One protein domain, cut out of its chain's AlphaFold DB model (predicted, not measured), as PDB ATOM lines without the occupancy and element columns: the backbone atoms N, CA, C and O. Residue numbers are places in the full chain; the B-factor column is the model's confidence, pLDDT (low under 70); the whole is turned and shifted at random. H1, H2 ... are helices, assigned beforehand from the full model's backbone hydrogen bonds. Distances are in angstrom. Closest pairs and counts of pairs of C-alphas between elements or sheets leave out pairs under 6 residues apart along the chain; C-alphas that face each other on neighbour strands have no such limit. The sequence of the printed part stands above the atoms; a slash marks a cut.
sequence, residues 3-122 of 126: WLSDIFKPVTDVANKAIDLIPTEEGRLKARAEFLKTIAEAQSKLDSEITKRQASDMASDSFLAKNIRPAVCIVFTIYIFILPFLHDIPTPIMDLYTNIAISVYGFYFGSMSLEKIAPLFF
ATOM      1  N   TRP A   3      13.821   4.087  25.657       65.19
ATOM      2  CA  TRP A   3      13.156   3.722  24.400       65.19
ATOM      3  C   TRP A   3      13.151   2.209  24.106       65.19
ATOM      4  O   TRP A   3      12.207   1.689  23.524       65.19
ATOM      5  N   LEU A   4      14.186   1.480  24.540       62.50
ATOM      6  CA  LEU A   4      14.282   0.025  24.371       62.50
ATOM      7  C   LEU A   4      13.238  -0.702  25.231       62.50
ATOM      8  O   LEU A   4      12.583  -1.623  24.753       62.50
ATOM      9  N   SER A   5      13.023  -0.249  26.473       66.31
ATOM     10  CA  SER A   5      11.912  -0.743  27.292       66.31
ATOM     11  C   SER A   5      10.560  -0.363  26.698       66.31
ATOM     12  O   SER A   5       9.653  -1.185  26.748       66.31
ATOM     13  N   ASP A   6      10.430   0.814  26.081       75.62
ATOM     14  CA  ASP A   6       9.174   1.260  25.465       75.62
ATOM     15  C   ASP A   6       8.751   0.385  24.271       75.62
ATOM     16  O   ASP A   6       7.556   0.206  24.045       75.62
ATOM     17  N   ILE A   7       9.703  -0.228  23.554       71.69
ATOM     18  CA  ILE A   7       9.420  -1.182  22.465       71.69
ATOM     19  C   ILE A   7       8.829  -2.492  22.996       71.69
ATOM     20  O   ILE A   7       7.893  -3.033  22.406       71.69
ATOM     21  N   PHE A   8       9.360  -3.016  24.103       72.31
ATOM     22  CA  PHE A   8       8.911  -4.297  24.665       72.31
ATOM     23  C   PHE A   8       7.730  -4.156  25.632       72.31
ATOM     24  O   PHE A   8       6.998  -5.125  25.847       72.31
ATOM     25  N   LYS A   9       7.499  -2.951  26.163       77.69
ATOM     26  CA  LYS A   9       6.446  -2.636  27.134       77.69
ATOM     27  C   LYS A   9       5.044  -3.125  26.734       77.69
ATOM     28  O   LYS A   9       4.383  -3.723  27.578       77.69
ATOM     29  N   PRO A  10       4.571  -2.973  25.480       81.88
ATOM     30  CA  PRO A  10       3.240  -3.451  25.102       81.88
ATOM     31  C   PRO A  10       3.093  -4.971  25.244       81.88
ATOM     32  O   PRO A  10       2.071  -5.455  25.726       81.88
ATOM     33  N   VAL A  11       4.126  -5.726  24.862       78.69
ATOM     34  CA  VAL A  11       4.131  -7.195  24.950       78.69
ATOM     35  C   VAL A  11       4.155  -7.637  26.410       78.69
ATOM     36  O   VAL A  11       3.417  -8.539  26.805       78.69
ATOM     37  N   THR A  12       4.961  -6.968  27.231       74.62
ATOM     38  CA  THR A  12       5.086  -7.291  28.656       74.62
ATOM     39  C   THR A  12       3.835  -6.909  29.436       74.62
ATOM     40  O   THR A  12       3.430  -7.645  30.330       74.62
ATOM     41  N   ASP A  13       3.183  -5.800  29.085       82.56
ATOM     42  CA  ASP A  13       1.945  -5.352  29.728       82.56
ATOM     43  C   ASP A  13       0.787  -6.313  29.429       82.56
ATOM     44  O   ASP A  13      -0.009  -6.615  30.320       82.56
ATOM     45  N   VAL A  14       0.706  -6.839  28.202       83.44
ATOM     46  CA  VAL A  14      -0.272  -7.877  27.838       83.44
ATOM     47  C   VAL A  14       0.015  -9.183  28.581       83.44
ATOM     48  O   VAL A  14      -0.910  -9.769  29.146       83.44
ATOM     49  N   ALA A  15       1.277  -9.615  28.641       79.50
ATOM     50  CA  ALA A  15       1.665 -10.827  29.360       79.50
ATOM     51  C   ALA A  15       1.367 -10.723  30.867       79.50
ATOM     52  O   ALA A  15       0.766 -11.630  31.441       79.50
ATOM     53  N   ASN A  16       1.710  -9.597  31.499       80.75
ATOM     54  CA  ASN A  16       1.436  -9.355  32.914       80.75
ATOM     55  C   ASN A  16      -0.067  -9.318  33.208       80.75
ATOM     56  O   ASN A  16      -0.514  -9.991  34.134       80.75
ATOM     57  N   LYS A  17      -0.869  -8.634  32.379       83.56
ATOM     58  CA  LYS A  17      -2.335  -8.649  32.513       83.56
ATOM     59  C   LYS A  17      -2.915 -10.057  32.393       83.56
ATOM     60  O   LYS A  17      -3.801 -10.404  33.162       83.56
ATOM     61  N   ALA A  18      -2.423 -10.869  31.456       81.00
ATOM     62  CA  ALA A  18      -2.882 -12.247  31.291       81.00
ATOM     63  C   ALA A  18      -2.525 -13.127  32.502       81.00
ATOM     64  O   ALA A  18      -3.340 -13.939  32.935       81.00
ATOM     65  N   ILE A  19      -1.335 -12.936  33.078       80.69
ATOM     66  CA  ILE A  19      -0.885 -13.665  34.270       80.69
ATOM     67  C   ILE A  19      -1.669 -13.227  35.515       80.69
ATOM     68  O   ILE A  19      -2.027 -14.074  36.329       80.69
ATOM     69  N   ASP A  20      -1.982 -11.940  35.665       82.88
ATOM     70  CA  ASP A  20      -2.721 -11.418  36.825       82.88
ATOM     71  C   ASP A  20      -4.192 -11.866  36.867       82.88
ATOM     72  O   ASP A  20      -4.803 -11.859  37.934       82.88
ATOM     73  N   LEU A  21      -4.753 -12.323  35.739       83.31
ATOM     74  CA  LEU A  21      -6.083 -12.946  35.689       83.31
ATOM     75  C   LEU A  21      -6.106 -14.365  36.283       83.31
ATOM     76  O   LEU A  21      -7.189 -14.914  36.495       83.31
ATOM     77  N   ILE A  22      -4.944 -14.971  36.556       82.88
ATOM     78  CA  ILE A  22      -4.847 -16.306  37.150       82.88
ATOM     79  C   ILE A  22      -4.977 -16.186  38.679       82.88
ATOM     80  O   ILE A  22      -4.101 -15.606  39.326       82.88
ATOM     81  N   PRO A  23      -6.028 -16.763  39.291       78.19
ATOM     82  CA  PRO A  23      -6.332 -16.550  40.705       78.19
ATOM     83  C   PRO A  23      -5.377 -17.275  41.668       78.19
ATOM     84  O   PRO A  23      -5.269 -16.880  42.827       78.19
ATOM     85  N   THR A  24      -4.672 -18.325  41.228       82.88
ATOM     86  CA  THR A  24      -3.750 -19.098  42.076       82.88
ATOM     87  C   THR A  24      -2.303 -18.626  41.932       82.88
ATOM     88  O   THR A  24      -1.799 -18.408  40.830       82.88
ATOM     89  N   GLU A  25      -1.585 -18.497  43.052       78.81
ATOM     90  CA  GLU A  25      -0.166 -18.106  43.053       78.81
ATOM     91  C   GLU A  25       0.718 -19.138  42.340       78.81
ATOM     92  O   GLU A  25       1.550 -18.770  41.508       78.81
ATOM     93  N   GLU A  26       0.459 -20.427  42.561       79.62
ATOM     94  CA  GLU A  26       1.134 -21.508  41.836       79.62
ATOM     95  C   GLU A  26       0.846 -21.474  40.328       79.62
ATOM     96  O   GLU A  26       1.733 -21.754  39.520       79.62
ATOM     97  N   GLY A  27      -0.378 -21.102  39.934       77.44
ATOM     98  CA  GLY A  27      -0.763 -20.955  38.530       77.44
ATOM     99  C   GLY A  27      -0.023 -19.804  37.851       77.44
ATOM    100  O   GLY A  27       0.484 -19.969  36.742       77.44
ATOM    101  N   ARG A  28       0.127 -18.667  38.542       78.19
ATOM    102  CA  ARG A  28       0.919 -17.523  38.058       78.19
ATOM    103  C   ARG A  28       2.389 -17.877  37.882       78.19
ATOM    104  O   ARG A  28       2.996 -17.488  36.885       78.19
ATOM    105  N   LEU A  29       2.965 -18.621  38.827       82.62
ATOM    106  CA  LEU A  29       4.365 -19.036  38.757       82.62
ATOM    107  C   LEU A  29       4.613 -19.995  37.582       82.62
ATOM    108  O   LEU A  29       5.576 -19.813  36.837       82.62
ATOM    109  N   LYS A  30       3.714 -20.965  37.370       84.50
ATOM    110  CA  LYS A  30       3.769 -21.886  36.223       84.50
ATOM    111  C   LYS A  30       3.609 -21.153  34.890       84.50
ATOM    112  O   LYS A  30       4.431 -21.350  34.004       84.50
ATOM    113  N   ALA A  31       2.637 -20.247  34.779       82.56
ATOM    114  CA  ALA A  31       2.425 -19.455  33.565       82.56
ATOM    115  C   ALA A  31       3.639 -18.574  33.221       82.56
ATOM    116  O   ALA A  31       4.039 -18.487  32.062       82.56
ATOM    117  N   ARG A  32       4.283 -17.969  34.231       79.31
ATOM    118  CA  ARG A  32       5.546 -17.234  34.048       79.31
ATOM    119  C   ARG A  32       6.663 -18.146  33.547       79.31
ATOM    120  O   ARG A  32       7.365 -17.779  32.610       79.31
ATOM    121  N   ALA A  33       6.819 -19.325  34.147       83.75
ATOM    122  CA  ALA A  33       7.842 -20.284  33.740       83.75
ATOM    123  C   ALA A  33       7.630 -20.773  32.296       83.75
ATOM    124  O   ALA A  33       8.582 -20.817  31.519       83.75
ATOM    125  N   GLU A  34       6.391 -21.078  31.908       84.94
ATOM    126  CA  GLU A  34       6.041 -21.489  30.543       84.94
ATOM    127  C   GLU A  34       6.247 -20.367  29.521       84.94
ATOM    128  O   GLU A  34       6.781 -20.606  28.436       84.94
ATOM    129  N   PHE A  35       5.889 -19.131  29.872       82.31
ATOM    130  CA  PHE A  35       6.122 -17.965  29.024       82.31
ATOM    131  C   PHE A  35       7.618 -17.740  28.774       82.31
ATOM    132  O   PHE A  35       8.045 -17.605  27.626       82.31
ATOM    133  N   LEU A  36       8.432 -17.780  29.835       81.50
ATOM    134  CA  LEU A  36       9.887 -17.664  29.729       81.50
ATOM    135  C   LEU A  36      10.492 -18.802  28.906       81.50
ATOM    136  O   LEU A  36      11.337 -18.551  28.048       81.50
ATOM    137  N   LYS A  37      10.023 -20.036  29.113       85.25
ATOM    138  CA  LYS A  37      10.450 -21.196  28.326       85.25
ATOM    139  C   LYS A  37      10.132 -21.016  26.839       85.25
ATOM    140  O   LYS A  37      10.994 -21.248  26.000       85.25
ATOM    141  N   THR A  38       8.932 -20.540  26.515       85.62
ATOM    142  CA  THR A  38       8.505 -20.295  25.127       85.62
ATOM    143  C   THR A  38       9.365 -19.221  24.456       85.62
ATOM    144  O   THR A  38       9.764 -19.380  23.302       85.62
ATOM    145  N   ILE A  39       9.701 -18.145  25.178       82.25
ATOM    146  CA  ILE A  39      10.614 -17.104  24.680       82.25
ATOM    147  C   ILE A  39      12.014 -17.672  24.449       82.25
ATOM    148  O   ILE A  39      12.600 -17.408  23.401       82.25
ATOM    149  N   ALA A  40      12.535 -18.474  25.380       82.69
ATOM    150  CA  ALA A  40      13.851 -19.094  25.247       82.69
ATOM    151  C   ALA A  40      13.921 -20.041  24.034       82.69
ATOM    152  O   ALA A  40      14.885 -20.015  23.270       82.69
ATOM    153  N   GLU A  41      12.873 -20.834  23.799       86.00
ATOM    154  CA  GLU A  41      12.775 -21.705  22.622       86.00
ATOM    155  C   GLU A  41      12.672 -20.907  21.311       86.00
ATOM    156  O   GLU A  41      13.325 -21.250  20.321       86.00
ATOM    157  N   ALA A  42      11.880 -19.831  21.289       85.56
ATOM    158  CA  ALA A  42      11.783 -18.938  20.133       85.56
ATOM    159  C   ALA A  42      13.125 -18.250  19.839       85.56
ATOM    160  O   ALA A  42      13.542 -18.180  18.681       85.56
ATOM    161  N   GLN A  43      13.826 -17.804  20.883       80.75
ATOM    162  CA  GLN A  43      15.151 -17.209  20.776       80.75
ATOM    163  C   GLN A  43      16.164 -18.206  20.210       80.75
ATOM    164  O   GLN A  43      16.852 -17.882  19.249       80.75
ATOM    165  N   SER A  44      16.203 -19.436  20.728       84.56
ATOM    166  CA  SER A  44      17.109 -20.476  20.228       84.56
ATOM    167  C   SER A  44      16.915 -20.742  18.727       84.56
ATOM    168  O   SER A  44      17.890 -20.871  17.981       84.56
ATOM    169  N   LYS A  45      15.662 -20.744  18.248       87.31
ATOM    170  CA  LYS A  45      15.363 -20.857  16.812       87.31
ATOM    171  C   LYS A  45      15.894 -19.659  16.025       87.31
ATOM    172  O   LYS A  45      16.555 -19.862  15.008       87.31
ATOM    173  N   LEU A  46      15.646 -18.435  16.491       84.31
ATOM    174  CA  LEU A  46      16.134 -17.213  15.840       84.31
ATOM    175  C   LEU A  46      17.665 -17.168  15.783       84.31
ATOM    176  O   LEU A  46      18.228 -16.908  14.722       84.31
ATOM    177  N   ASP A  47      18.333 -17.500  16.886       82.62
ATOM    178  CA  ASP A  47      19.792 -17.555  16.968       82.62
ATOM    179  C   ASP A  47      20.362 -18.597  15.999       82.62
ATOM    180  O   ASP A  47      21.402 -18.362  15.375       82.62
ATOM    181  N   SER A  48      19.663 -19.720  15.796       86.94
ATOM    182  CA  SER A  48      20.059 -20.724  14.804       86.94
ATOM    183  C   SER A  48      19.986 -20.190  13.368       86.94
ATOM    184  O   SER A  48      20.916 -20.409  12.591       86.94
ATOM    185  N   GLU A  49      18.943 -19.433  13.016       87.69
ATOM    186  CA  GLU A  49      18.795 -18.823  11.687       87.69
ATOM    187  C   GLU A  49      19.813 -17.696  11.458       87.69
ATOM    188  O   GLU A  49      20.431 -17.615  10.393       87.69
ATOM    189  N   ILE A  50      20.067 -16.870  12.480       83.88
ATOM    190  CA  ILE A  50      21.116 -15.841  12.446       83.88
ATOM    191  C   ILE A  50      22.485 -16.498  12.250       83.88
ATOM    192  O   ILE A  50      23.255 -16.066  11.389       83.88
ATOM    193  N   THR A  51      22.781 -17.564  12.996       84.75
ATOM    194  CA  THR A  51      24.056 -18.287  12.895       84.75
ATOM    195  C   THR A  51      24.231 -18.918  11.516       84.75
ATOM    196  O   THR A  51      25.305 -18.795  10.932       84.75
ATOM    197  N   LYS A  52      23.183 -19.531  10.945       89.75
ATOM    198  CA  LYS A  52      23.215 -20.072   9.573       89.75
ATOM    199  C   LYS A  52      23.525 -18.987   8.547       89.75
ATOM    200  O   LYS A  52      24.399 -19.181   7.703       89.75
ATOM    201  N   ARG A  53      22.852 -17.836   8.638       83.12
ATOM    202  CA  ARG A  53      23.106 -16.696   7.747       83.12
ATOM    203  C   ARG A  53      24.548 -16.209   7.872       83.12
ATOM    204  O   ARG A  53      25.232 -16.054   6.870       83.12
ATOM    205  N   GLN A  54      25.031 -16.038   9.098       82.81
ATOM    206  CA  GLN A  54      26.406 -15.618   9.354       82.81
ATOM    207  C   GLN A  54      27.436 -16.638   8.846       82.81
ATOM    208  O   GLN A  54      28.466 -16.243   8.307       82.81
ATOM    209  N   ALA A  55      27.171 -17.938   8.992       87.00
ATOM    210  CA  ALA A  55      28.026 -18.995   8.460       87.00
ATOM    211  C   ALA A  55      28.062 -18.969   6.923       87.00
ATOM    212  O   ALA A  55      29.133 -19.112   6.336       87.00
ATOM    213  N   SER A  56      26.918 -18.717   6.279       86.56
ATOM    214  CA  SER A  56      26.835 -18.511   4.829       86.56
ATOM    215  C   SER A  56      27.646 -17.294   4.377       86.56
ATOM    216  O   SER A  56      28.384 -17.380   3.397       86.56
ATOM    217  N   ASP A  57      27.563 -16.176   5.103       81.75
ATOM    218  CA  ASP A  57      28.335 -14.967   4.793       81.75
ATOM    219  C   ASP A  57      29.851 -15.227   4.919       81.75
ATOM    220  O   ASP A  57      30.637 -14.786   4.077       81.75
ATOM    221  N   MET A  58      30.264 -16.019   5.916       83.44
ATOM    222  CA  MET A  58      31.661 -16.427   6.124       83.44
ATOM    223  C   MET A  58      32.186 -17.429   5.089       83.44
ATOM    224  O   MET A  58      33.389 -17.440   4.815       83.44
ATOM    225  N   ALA A  59      31.310 -18.266   4.530       86.12
ATOM    226  CA  ALA A  59      31.658 -19.244   3.501       86.12
ATOM    227  C   ALA A  59      31.894 -18.605   2.123       86.12
ATOM    228  O   ALA A  59      32.486 -19.238   1.254       86.12
ATOM    229  N   SER A  60      31.448 -17.364   1.916       82.19
ATOM    230  CA  SER A  60      31.658 -16.656   0.654       82.19
ATOM    231  C   SER A  60      33.136 -16.306   0.423       82.19
ATOM    232  O   SER A  60      33.882 -16.025   1.360       82.19
ATOM    233  N   ASP A  61      33.574 -16.257  -0.837       84.62
ATOM    234  CA  ASP A  61      34.963 -15.922  -1.200       84.62
ATOM    235  C   ASP A  61      35.300 -14.425  -1.067       84.62
ATOM    236  O   ASP A  61      36.439 -14.005  -1.272       84.62
ATOM    237  N   SER A  62      34.329 -13.593  -0.681       87.00
ATOM    238  CA  SER A  62      34.518 -12.151  -0.542       87.00
ATOM    239  C   SER A  62      35.224 -11.792   0.768       87.00
ATOM    240  O   SER A  62      34.730 -12.063   1.864       87.00
ATOM    241  N   PHE A  63      36.357 -11.090   0.669       86.25
ATOM    242  CA  PHE A  63      37.057 -10.526   1.830       86.25
ATOM    243  C   PHE A  63      36.155  -9.596   2.652       86.25
ATOM    244  O   PHE A  63      36.218  -9.589   3.884       86.25
ATOM    245  N   LEU A  64      35.296  -8.827   1.975       84.69
ATOM    246  CA  LEU A  64      34.403  -7.880   2.629       84.69
ATOM    247  C   LEU A  64      33.336  -8.605   3.455       84.69
ATOM    248  O   LEU A  64      33.076  -8.208   4.586       84.69
ATOM    249  N   ALA A  65      32.776  -9.698   2.934       83.56
ATOM    250  CA  ALA A  65      31.778 -10.493   3.648       83.56
ATOM    251  C   ALA A  65      32.356 -11.143   4.917       83.56
ATOM    252  O   ALA A  65      31.717 -11.115   5.967       83.56
ATOM    253  N   LYS A  66      33.607 -11.621   4.867       84.38
ATOM    254  CA  LYS A  66      34.294 -12.211   6.033       84.38
ATOM    255  C   LYS A  66      34.565 -11.203   7.154       84.38
ATOM    256  O   LYS A  66      34.571 -11.565   8.327       84.38
ATOM    257  N   ASN A  67      34.783  -9.937   6.803       89.44
ATOM    258  CA  ASN A  67      35.185  -8.892   7.748       89.44
ATOM    259  C   ASN A  67      34.084  -7.867   8.043       89.44
ATOM    260  O   ASN A  67      34.323  -6.922   8.793       89.44
ATOM    261  N   ILE A  68      32.873  -8.041   7.505       87.44
ATOM    262  CA  ILE A  68      31.803  -7.049   7.661       87.44
ATOM    263  C   ILE A  68      31.425  -6.839   9.131       87.44
ATOM    264  O   ILE A  68      31.231  -5.707   9.563       87.44
ATOM    265  N   ARG A  69      31.396  -7.917   9.926       85.56
ATOM    266  CA  ARG A  69      31.055  -7.870  11.355       85.56
ATOM    267  C   ARG A  69      32.028  -6.994  12.158       85.56
ATOM    268  O   ARG A  69      31.566  -6.031  12.766       85.56
ATOM    269  N   PRO A  70      33.347  -7.274  12.183       88.31
ATOM    270  CA  PRO A  70      34.284  -6.410  12.895       88.31
ATOM    271  C   PRO A  70      34.363  -5.007  12.279       88.31
ATOM    272  O   PRO A  70      34.451  -4.037  13.028       88.31
ATOM    273  N   ALA A  71      34.270  -4.871  10.950       90.56
ATOM    274  CA  ALA A  71      34.351  -3.571  10.285       90.56
ATOM    275  C   ALA A  71      33.225  -2.623  10.718       90.56
ATOM    276  O   ALA A  71      33.495  -1.488  11.102       90.56
ATOM    277  N   VAL A  72      31.974  -3.093  10.719       90.81
ATOM    278  CA  VAL A  72      30.822  -2.279  11.130       90.81
ATOM    279  C   VAL A  72      30.951  -1.858  12.599       90.81
ATOM    280  O   VAL A  72      30.754  -0.683  12.911       90.81
ATOM    281  N   CYS A  73      31.363  -2.761  13.495       90.50
ATOM    282  CA  CYS A  73      31.573  -2.417  14.905       90.50
ATOM    283  C   CYS A  73      32.666  -1.354  15.094       90.50
ATOM    284  O   CYS A  73      32.468  -0.399  15.845       90.50
ATOM    285  N   ILE A  74      33.801  -1.493  14.404       91.88
ATOM    286  CA  ILE A  74      34.912  -0.533  14.482       91.88
ATOM    287  C   ILE A  74      34.478   0.834  13.955       91.88
ATOM    288  O   ILE A  74      34.730   1.846  14.607       91.88
ATOM    289  N   VAL A  75      33.787   0.870  12.814       91.31
ATOM    290  CA  VAL A  75      33.308   2.115  12.205       91.31
ATOM    291  C   VAL A  75      32.392   2.867  13.170       91.31
ATOM    292  O   VAL A  75      32.663   4.027  13.476       91.31
ATOM    293  N   PHE A  76      31.362   2.219  13.725       90.69
ATOM    294  CA  PHE A  76      30.464   2.880  14.680       90.69
ATOM    295  C   PHE A  76      31.151   3.248  16.001       90.69
ATOM    296  O   PHE A  76      30.822   4.279  16.589       90.69
ATOM    297  N   THR A  77      32.142   2.469  16.446       90.12
ATOM    298  CA  THR A  77      32.950   2.821  17.624       90.12
ATOM    299  C   THR A  77      33.721   4.112  17.366       90.12
ATOM    300  O   THR A  77      33.663   5.032  18.175       90.12
ATOM    301  N   ILE A  78      34.376   4.231  16.212       89.44
ATOM    302  CA  ILE A  78      35.085   5.451  15.810       89.44
ATOM    303  C   ILE A  78      34.118   6.639  15.709       89.44
ATOM    304  O   ILE A  78      34.428   7.719  16.207       89.44
ATOM    305  N   TYR A  79      32.933   6.448  15.128       87.88
ATOM    306  CA  TYR A  79      31.933   7.513  15.009       87.88
ATOM    307  C   TYR A  79      31.460   8.047  16.366       87.88
ATOM    308  O   TYR A  79      31.335   9.257  16.526       87.88
ATOM    309  N   ILE A  80      31.228   7.179  17.351       88.81
ATOM    310  CA  ILE A  80      30.776   7.619  18.680       88.81
ATOM    311  C   ILE A  80      31.930   8.192  19.504       88.81
ATOM    312  O   ILE A  80      31.739   9.169  20.221       88.81
ATOM    313  N   PHE A  81      33.120   7.586  19.433       87.75
ATOM    314  CA  PHE A  81      34.229   7.939  20.320       87.75
ATOM    315  C   PHE A  81      35.168   9.001  19.769       87.75
ATOM    316  O   PHE A  81      35.801   9.665  20.571       87.75
ATOM    317  N   ILE A  82      35.320   9.154  18.453       88.31
ATOM    318  CA  ILE A  82      36.319  10.064  17.863       88.31
ATOM    319  C   ILE A  82      35.651  11.318  17.296       88.31
ATOM    320  O   ILE A  82      36.139  12.426  17.508       88.31
ATOM    321  N   LEU A  83      34.512  11.164  16.617       84.69
ATOM    322  CA  LEU A  83      33.825  12.269  15.944       84.69
ATOM    323  C   LEU A  83      33.453  13.459  16.864       84.69
ATOM    324  O   LEU A  83      33.669  14.593  16.432       84.69
ATOM    325  N   PRO A  84      32.984  13.261  18.119       86.12
ATOM    326  CA  PRO A  84      32.683  14.374  19.026       86.12
ATOM    327  C   PRO A  84      33.913  15.191  19.451       86.12
ATOM    328  O   PRO A  84      33.767  16.332  19.869       86.12
ATOM    329  N   PHE A  85      35.124  14.624  19.377       86.19
ATOM    330  CA  PHE A  85      36.353  15.349  19.723       86.19
ATOM    331  C   PHE A  85      36.897  16.187  18.563       86.19
ATOM    332  O   PHE A  85      37.694  17.095  18.789       86.19
ATOM    333  N   LEU A  86      36.502  15.874  17.326       86.75
ATOM    334  CA  LEU A  86      36.977  16.562  16.122       86.75
ATOM    335  C   LEU A  86      36.034  17.683  15.674       86.75
ATOM    336  O   LEU A  86      36.482  18.639  15.042       86.75
ATOM    337  N   HIS A  87      34.741  17.572  15.983       83.56
ATOM    338  CA  HIS A  87      33.713  18.505  15.534       83.56
ATOM    339  C   HIS A  87      32.689  18.785  16.633       83.56
ATOM    340  O   HIS A  87      32.328  17.893  17.397       83.56
ATOM    341  N   ASP A  88      32.160  20.010  16.646       86.69
ATOM    342  CA  ASP A  88      31.036  20.383  17.504       86.69
ATOM    343  C   ASP A  88      29.728  19.875  16.874       86.69
ATOM    344  O   ASP A  88      29.131  20.508  15.998       86.69
ATOM    345  N   ILE A  89      29.355  18.643  17.222       85.19
ATOM    346  CA  ILE A  89      28.189  17.954  16.662       85.19
ATOM    347  C   ILE A  89      26.966  18.257  17.534       85.19
ATOM    348  O   ILE A  89      26.997  17.971  18.733       85.19
ATOM    349  N   PRO A  90      25.851  18.741  16.953       89.81
ATOM    350  CA  PRO A  90      24.615  18.954  17.695       89.81
ATOM    351  C   PRO A  90      24.151  17.693  18.431       89.81
ATOM    352  O   PRO A  90      24.109  16.605  17.849       89.81
ATOM    353  N   THR A  91      23.707  17.850  19.681       87.00
ATOM    354  CA  THR A  91      23.220  16.747  20.529       87.00
ATOM    355  C   THR A  91      22.208  15.826  19.832       87.00
ATOM    356  O   THR A  91      22.404  14.615  19.889       87.00
ATOM    357  N   PRO A  92      21.200  16.326  19.078       89.12
ATOM    358  CA  PRO A  92      20.235  15.445  18.410       89.12
ATOM    359  C   PRO A  92      20.863  14.505  17.370       89.12
ATOM    360  O   PRO A  92      20.388  13.391  17.159       89.12
ATOM    361  N   ILE A  93      21.938  14.946  16.713       87.12
ATOM    362  CA  ILE A  93      22.659  14.148  15.716       87.12
ATOM    363  C   ILE A  93      23.519  13.094  16.422       87.12
ATOM    364  O   ILE A  93      23.576  11.945  15.984       87.12
ATOM    365  N   MET A  94      24.134  13.458  17.550       86.81
ATOM    366  CA  MET A  94      24.877  12.512  18.384       86.81
ATOM    367  C   MET A  94      23.969  11.412  18.952       86.81
ATOM    368  O   MET A  94      24.335  10.233  18.947       86.81
ATOM    369  N   ASP A  95      22.761  11.780  19.377       85.94
ATOM    370  CA  ASP A  95      21.752  10.838  19.862       85.94
ATOM    371  C   ASP A  95      21.317   9.870  18.757       85.94
ATOM    372  O   ASP A  95      21.207   8.664  18.989       85.94
ATOM    373  N   LEU A  96      21.130  10.368  17.529       88.12
ATOM    374  CA  LEU A  96      20.828   9.528  16.370       88.12
ATOM    375  C   LEU A  96      21.936   8.493  16.118       88.12
ATOM    376  O   LEU A  96      21.638   7.302  15.994       88.12
ATOM    377  N   TYR A  97      23.205   8.914  16.078       87.44
ATOM    378  CA  TYR A  97      24.329   7.994  15.862       87.44
ATOM    379  C   TYR A  97      24.467   6.963  16.981       87.44
ATOM    380  O   TYR A  97      24.685   5.781  16.709       87.44
ATOM    381  N   THR A  98      24.272   7.390  18.227       85.62
ATOM    382  CA  THR A  98      24.297   6.499  19.390       85.62
ATOM    383  C   THR A  98      23.179   5.457  19.307       85.62
ATOM    384  O   THR A  98      23.425   4.276  19.548       85.62
ATOM    385  N   ASN A  99      21.970   5.847  18.893       85.62
ATOM    386  CA  ASN A  99      20.853   4.916  18.735       85.62
ATOM    387  C   ASN A  99      21.112   3.881  17.634       85.62
ATOM    388  O   ASN A  99      20.918   2.688  17.864       85.62
ATOM    389  N   ILE A 100      21.609   4.311  16.470       87.31
ATOM    390  CA  ILE A 100      21.958   3.394  15.374       87.31
ATOM    391  C   ILE A 100      23.053   2.421  15.826       87.31
ATOM    392  O   ILE A 100      22.945   1.218  15.590       87.31
ATOM    393  N   ALA A 101      24.079   2.910  16.523       88.44
ATOM    394  CA  ALA A 101      25.143   2.062  17.036       88.44
ATOM    395  C   ALA A 101      24.641   1.041  18.065       88.44
ATOM    396  O   ALA A 101      25.022  -0.124  17.991       88.44
ATOM    397  N   ILE A 102      23.744   1.431  18.977       85.00
ATOM    398  CA  ILE A 102      23.099   0.493  19.909       85.00
ATOM    399  C   ILE A 102      22.325  -0.582  19.140       85.00
ATOM    400  O   ILE A 102      22.418  -1.754  19.498       85.00
ATOM    401  N   SER A 103      21.601  -0.233  18.072       83.25
ATOM    402  CA  SER A 103      20.908  -1.219  17.231       83.25
ATOM    403  C   SER A 103      21.876  -2.172  16.524       83.25
ATOM    404  O   SER A 103      21.632  -3.377  16.488       83.25
ATOM    405  N   VAL A 104      22.994  -1.662  16.006       86.81
ATOM    406  CA  VAL A 104      24.049  -2.462  15.365       86.81
ATOM    407  C   VAL A 104      24.708  -3.411  16.370       86.81
ATOM    408  O   VAL A 104      24.826  -4.609  16.107       86.81
ATOM    409  N   TYR A 105      25.088  -2.912  17.545       86.00
ATOM    410  CA  TYR A 105      25.643  -3.744  18.611       86.00
ATOM    411  C   TYR A 105      24.612  -4.742  19.135       86.00
ATOM    412  O   TYR A 105      24.960  -5.892  19.382       86.00
ATOM    413  N   GLY A 106      23.342  -4.352  19.234       81.31
ATOM    414  CA  GLY A 106      22.240  -5.245  19.575       81.31
ATOM    415  C   GLY A 106      22.057  -6.363  18.548       81.31
ATOM    416  O   GLY A 106      21.843  -7.506  18.926       81.31
ATOM    417  N   PHE A 107      22.216  -6.093  17.255       80.31
ATOM    418  CA  PHE A 107      22.143  -7.140  16.235       80.31
ATOM    419  C   PHE A 107      23.301  -8.146  16.340       80.31
ATOM    420  O   PHE A 107      23.087  -9.350  16.209       80.31
ATOM    421  N   TYR A 108      24.528  -7.671  16.586       80.00
ATOM    422  CA  TYR A 108      25.714  -8.538  16.616       80.00
ATOM    423  C   TYR A 108      25.994  -9.198  17.972       80.00
ATOM    424  O   TYR A 108      26.582 -10.278  17.997       80.00
ATOM    425  N   PHE A 109      25.579  -8.580  19.080       75.31
ATOM    426  CA  PHE A 109      25.858  -9.031  20.450       75.31
ATOM    427  C   PHE A 109      24.590  -9.260  21.299       75.31
ATOM    428  O   PHE A 109      24.687  -9.712  22.440       75.31
ATOM    429  N   GLY A 110      23.394  -8.959  20.784       65.56
ATOM    430  CA  GLY A 110      22.149  -8.915  21.567       65.56
ATOM    431  C   GLY A 110      21.495 -10.253  21.902       65.56
ATOM    432  O   GLY A 110      20.419 -10.255  22.495       65.56
ATOM    433  N   SER A 111      22.126 -11.393  21.610       59.25
ATOM    434  CA  SER A 111      21.632 -12.692  22.093       59.25
ATOM    435  C   SER A 111      21.812 -12.873  23.610       59.25
ATOM    436  O   SER A 111      21.111 -13.672  24.223       59.25
ATOM    437  N   MET A 112      22.663 -12.080  24.277       57.47
ATOM    438  CA  MET A 112      22.880 -12.181  25.732       57.47
ATOM    439  C   MET A 112      21.826 -11.464  26.606       57.47
ATOM    440  O   MET A 112      22.058 -11.292  27.807       57.47
ATOM    441  N   SER A 113      20.692 -11.006  26.058       54.69
ATOM    442  CA  SER A 113      19.843 -10.027  26.758       54.69
ATOM    443  C   SER A 113      18.441 -10.492  27.160       54.69
ATOM    444  O   SER A 113      18.014 -10.095  28.234       54.69
ATOM    445  N   LEU A 114      17.711 -11.338  26.425       56.84
ATOM    446  CA  LEU A 114      16.326 -11.658  26.834       56.84
ATOM    447  C   LEU A 114      16.250 -12.470  28.133       56.84
ATOM    448  O   LEU A 114      15.424 -12.159  28.980       56.84
ATOM    449  N   GLU A 115      17.159 -13.418  28.351       54.03
ATOM    450  CA  GLU A 115      17.249 -14.175  29.609       54.03
ATOM    451  C   GLU A 115      17.647 -13.283  30.806       54.03
ATOM    452  O   GLU A 115      17.219 -13.509  31.935       54.03
ATOM    453  N   LYS A 116      18.408 -12.205  30.558       53.91
ATOM    454  CA  LYS A 116      18.782 -11.203  31.575       53.91
ATOM    455  C   LYS A 116      17.738 -10.096  31.761       53.91
ATOM    456  O   LYS A 116      17.675  -9.512  32.840       53.91
ATOM    457  N   ILE A 117      16.910  -9.806  30.755       54.56
ATOM    458  CA  ILE A 117      15.807  -8.836  30.838       54.56
ATOM    459  C   ILE A 117      14.516  -9.522  31.340       54.56
ATOM    460  O   ILE A 117      13.710  -8.884  32.008       54.56
ATOM    461  N   ALA A 118      14.358 -10.835  31.148       59.19
ATOM    462  CA  ALA A 118      13.318 -11.686  31.743       59.19
ATOM    463  C   ALA A 118      13.037 -11.396  33.232       59.19
ATOM    464  O   ALA A 118      11.882 -11.127  33.573       59.19
ATOM    465  N   PRO A 119      14.042 -11.371  34.129       55.06
ATOM    466  CA  PRO A 119      13.822 -11.028  35.533       55.06
ATOM    467  C   PRO A 119      13.459  -9.549  35.761       55.06
ATOM    468  O   PRO A 119      12.782  -9.239  36.740       55.06
ATOM    469  N   LEU A 120      13.848  -8.632  34.866       54.91
ATOM    470  CA  LEU A 120      13.434  -7.221  34.914       54.91
ATOM    471  C   LEU A 120      11.970  -7.027  34.480       54.91
ATOM    472  O   LEU A 120      11.313  -6.120  34.985       54.91
ATOM    473  N   PHE A 121      11.435  -7.897  33.613       54.62
ATOM    474  CA  PHE A 121      10.036  -7.861  33.158       54.62
ATOM    475  C   PHE A 121       9.015  -8.286  34.226       54.62
ATOM    476  O   PHE A 121       7.837  -7.945  34.116       54.62
ATOM    477  N   PHE A 122       9.458  -8.987  35.276       57.56
ATOM    478  CA  PHE A 122       8.595  -9.512  36.340       57.56
ATOM    479  C   PHE A 122       8.988  -9.044  37.742       57.56
ATOM    480  O   PHE A 122       8.640  -9.714  38.722       57.56
TER     481      PHE A 122
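What this domain is: This is residues 3 to 122 of the 126 residues of an uncharacterized protein of Helicobacter sp. 12S02232-10 (UniProt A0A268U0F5). What shape? It is a flat, open frame: H1 and H3 leave opposite ends of long H2, and H5 folds back beside H3, bringing H6 near H2. Which parts? The printed part, 120 residues with six named helices H1 to H6, is all helix and loose, radius of gyration of the C-alphas 19.6 A, spanning 59 by 41 by 17 A.

Where its parts are: Which residues? Residues 3 to 20 are H1, 25 to 59 H2, 63 to 81 H3, 83 to 86 H4, 91 to 112 H5, 114 to 121 H6. Anchors? C-alpha 3 is at (13.156, 3.722, 24.400), C-alpha 121 at (10.036, -7.861, 33.158).

How they stand to each other: Which helices touch? For instance, H1 and H2 form a hairpin, C-alphas 19 and 28 closest at 5.7 A, and H3 touches H5, C-alphas 76 and 101 closest at 5.9 A. Backbones? In H2 every O i to N i+4 pair is within hydrogen-bond range.

The domain as a whole: Any cut? The printed part has no cut. Low pLDDT? Residues 3 to 5 and 110 to 122 are under 70.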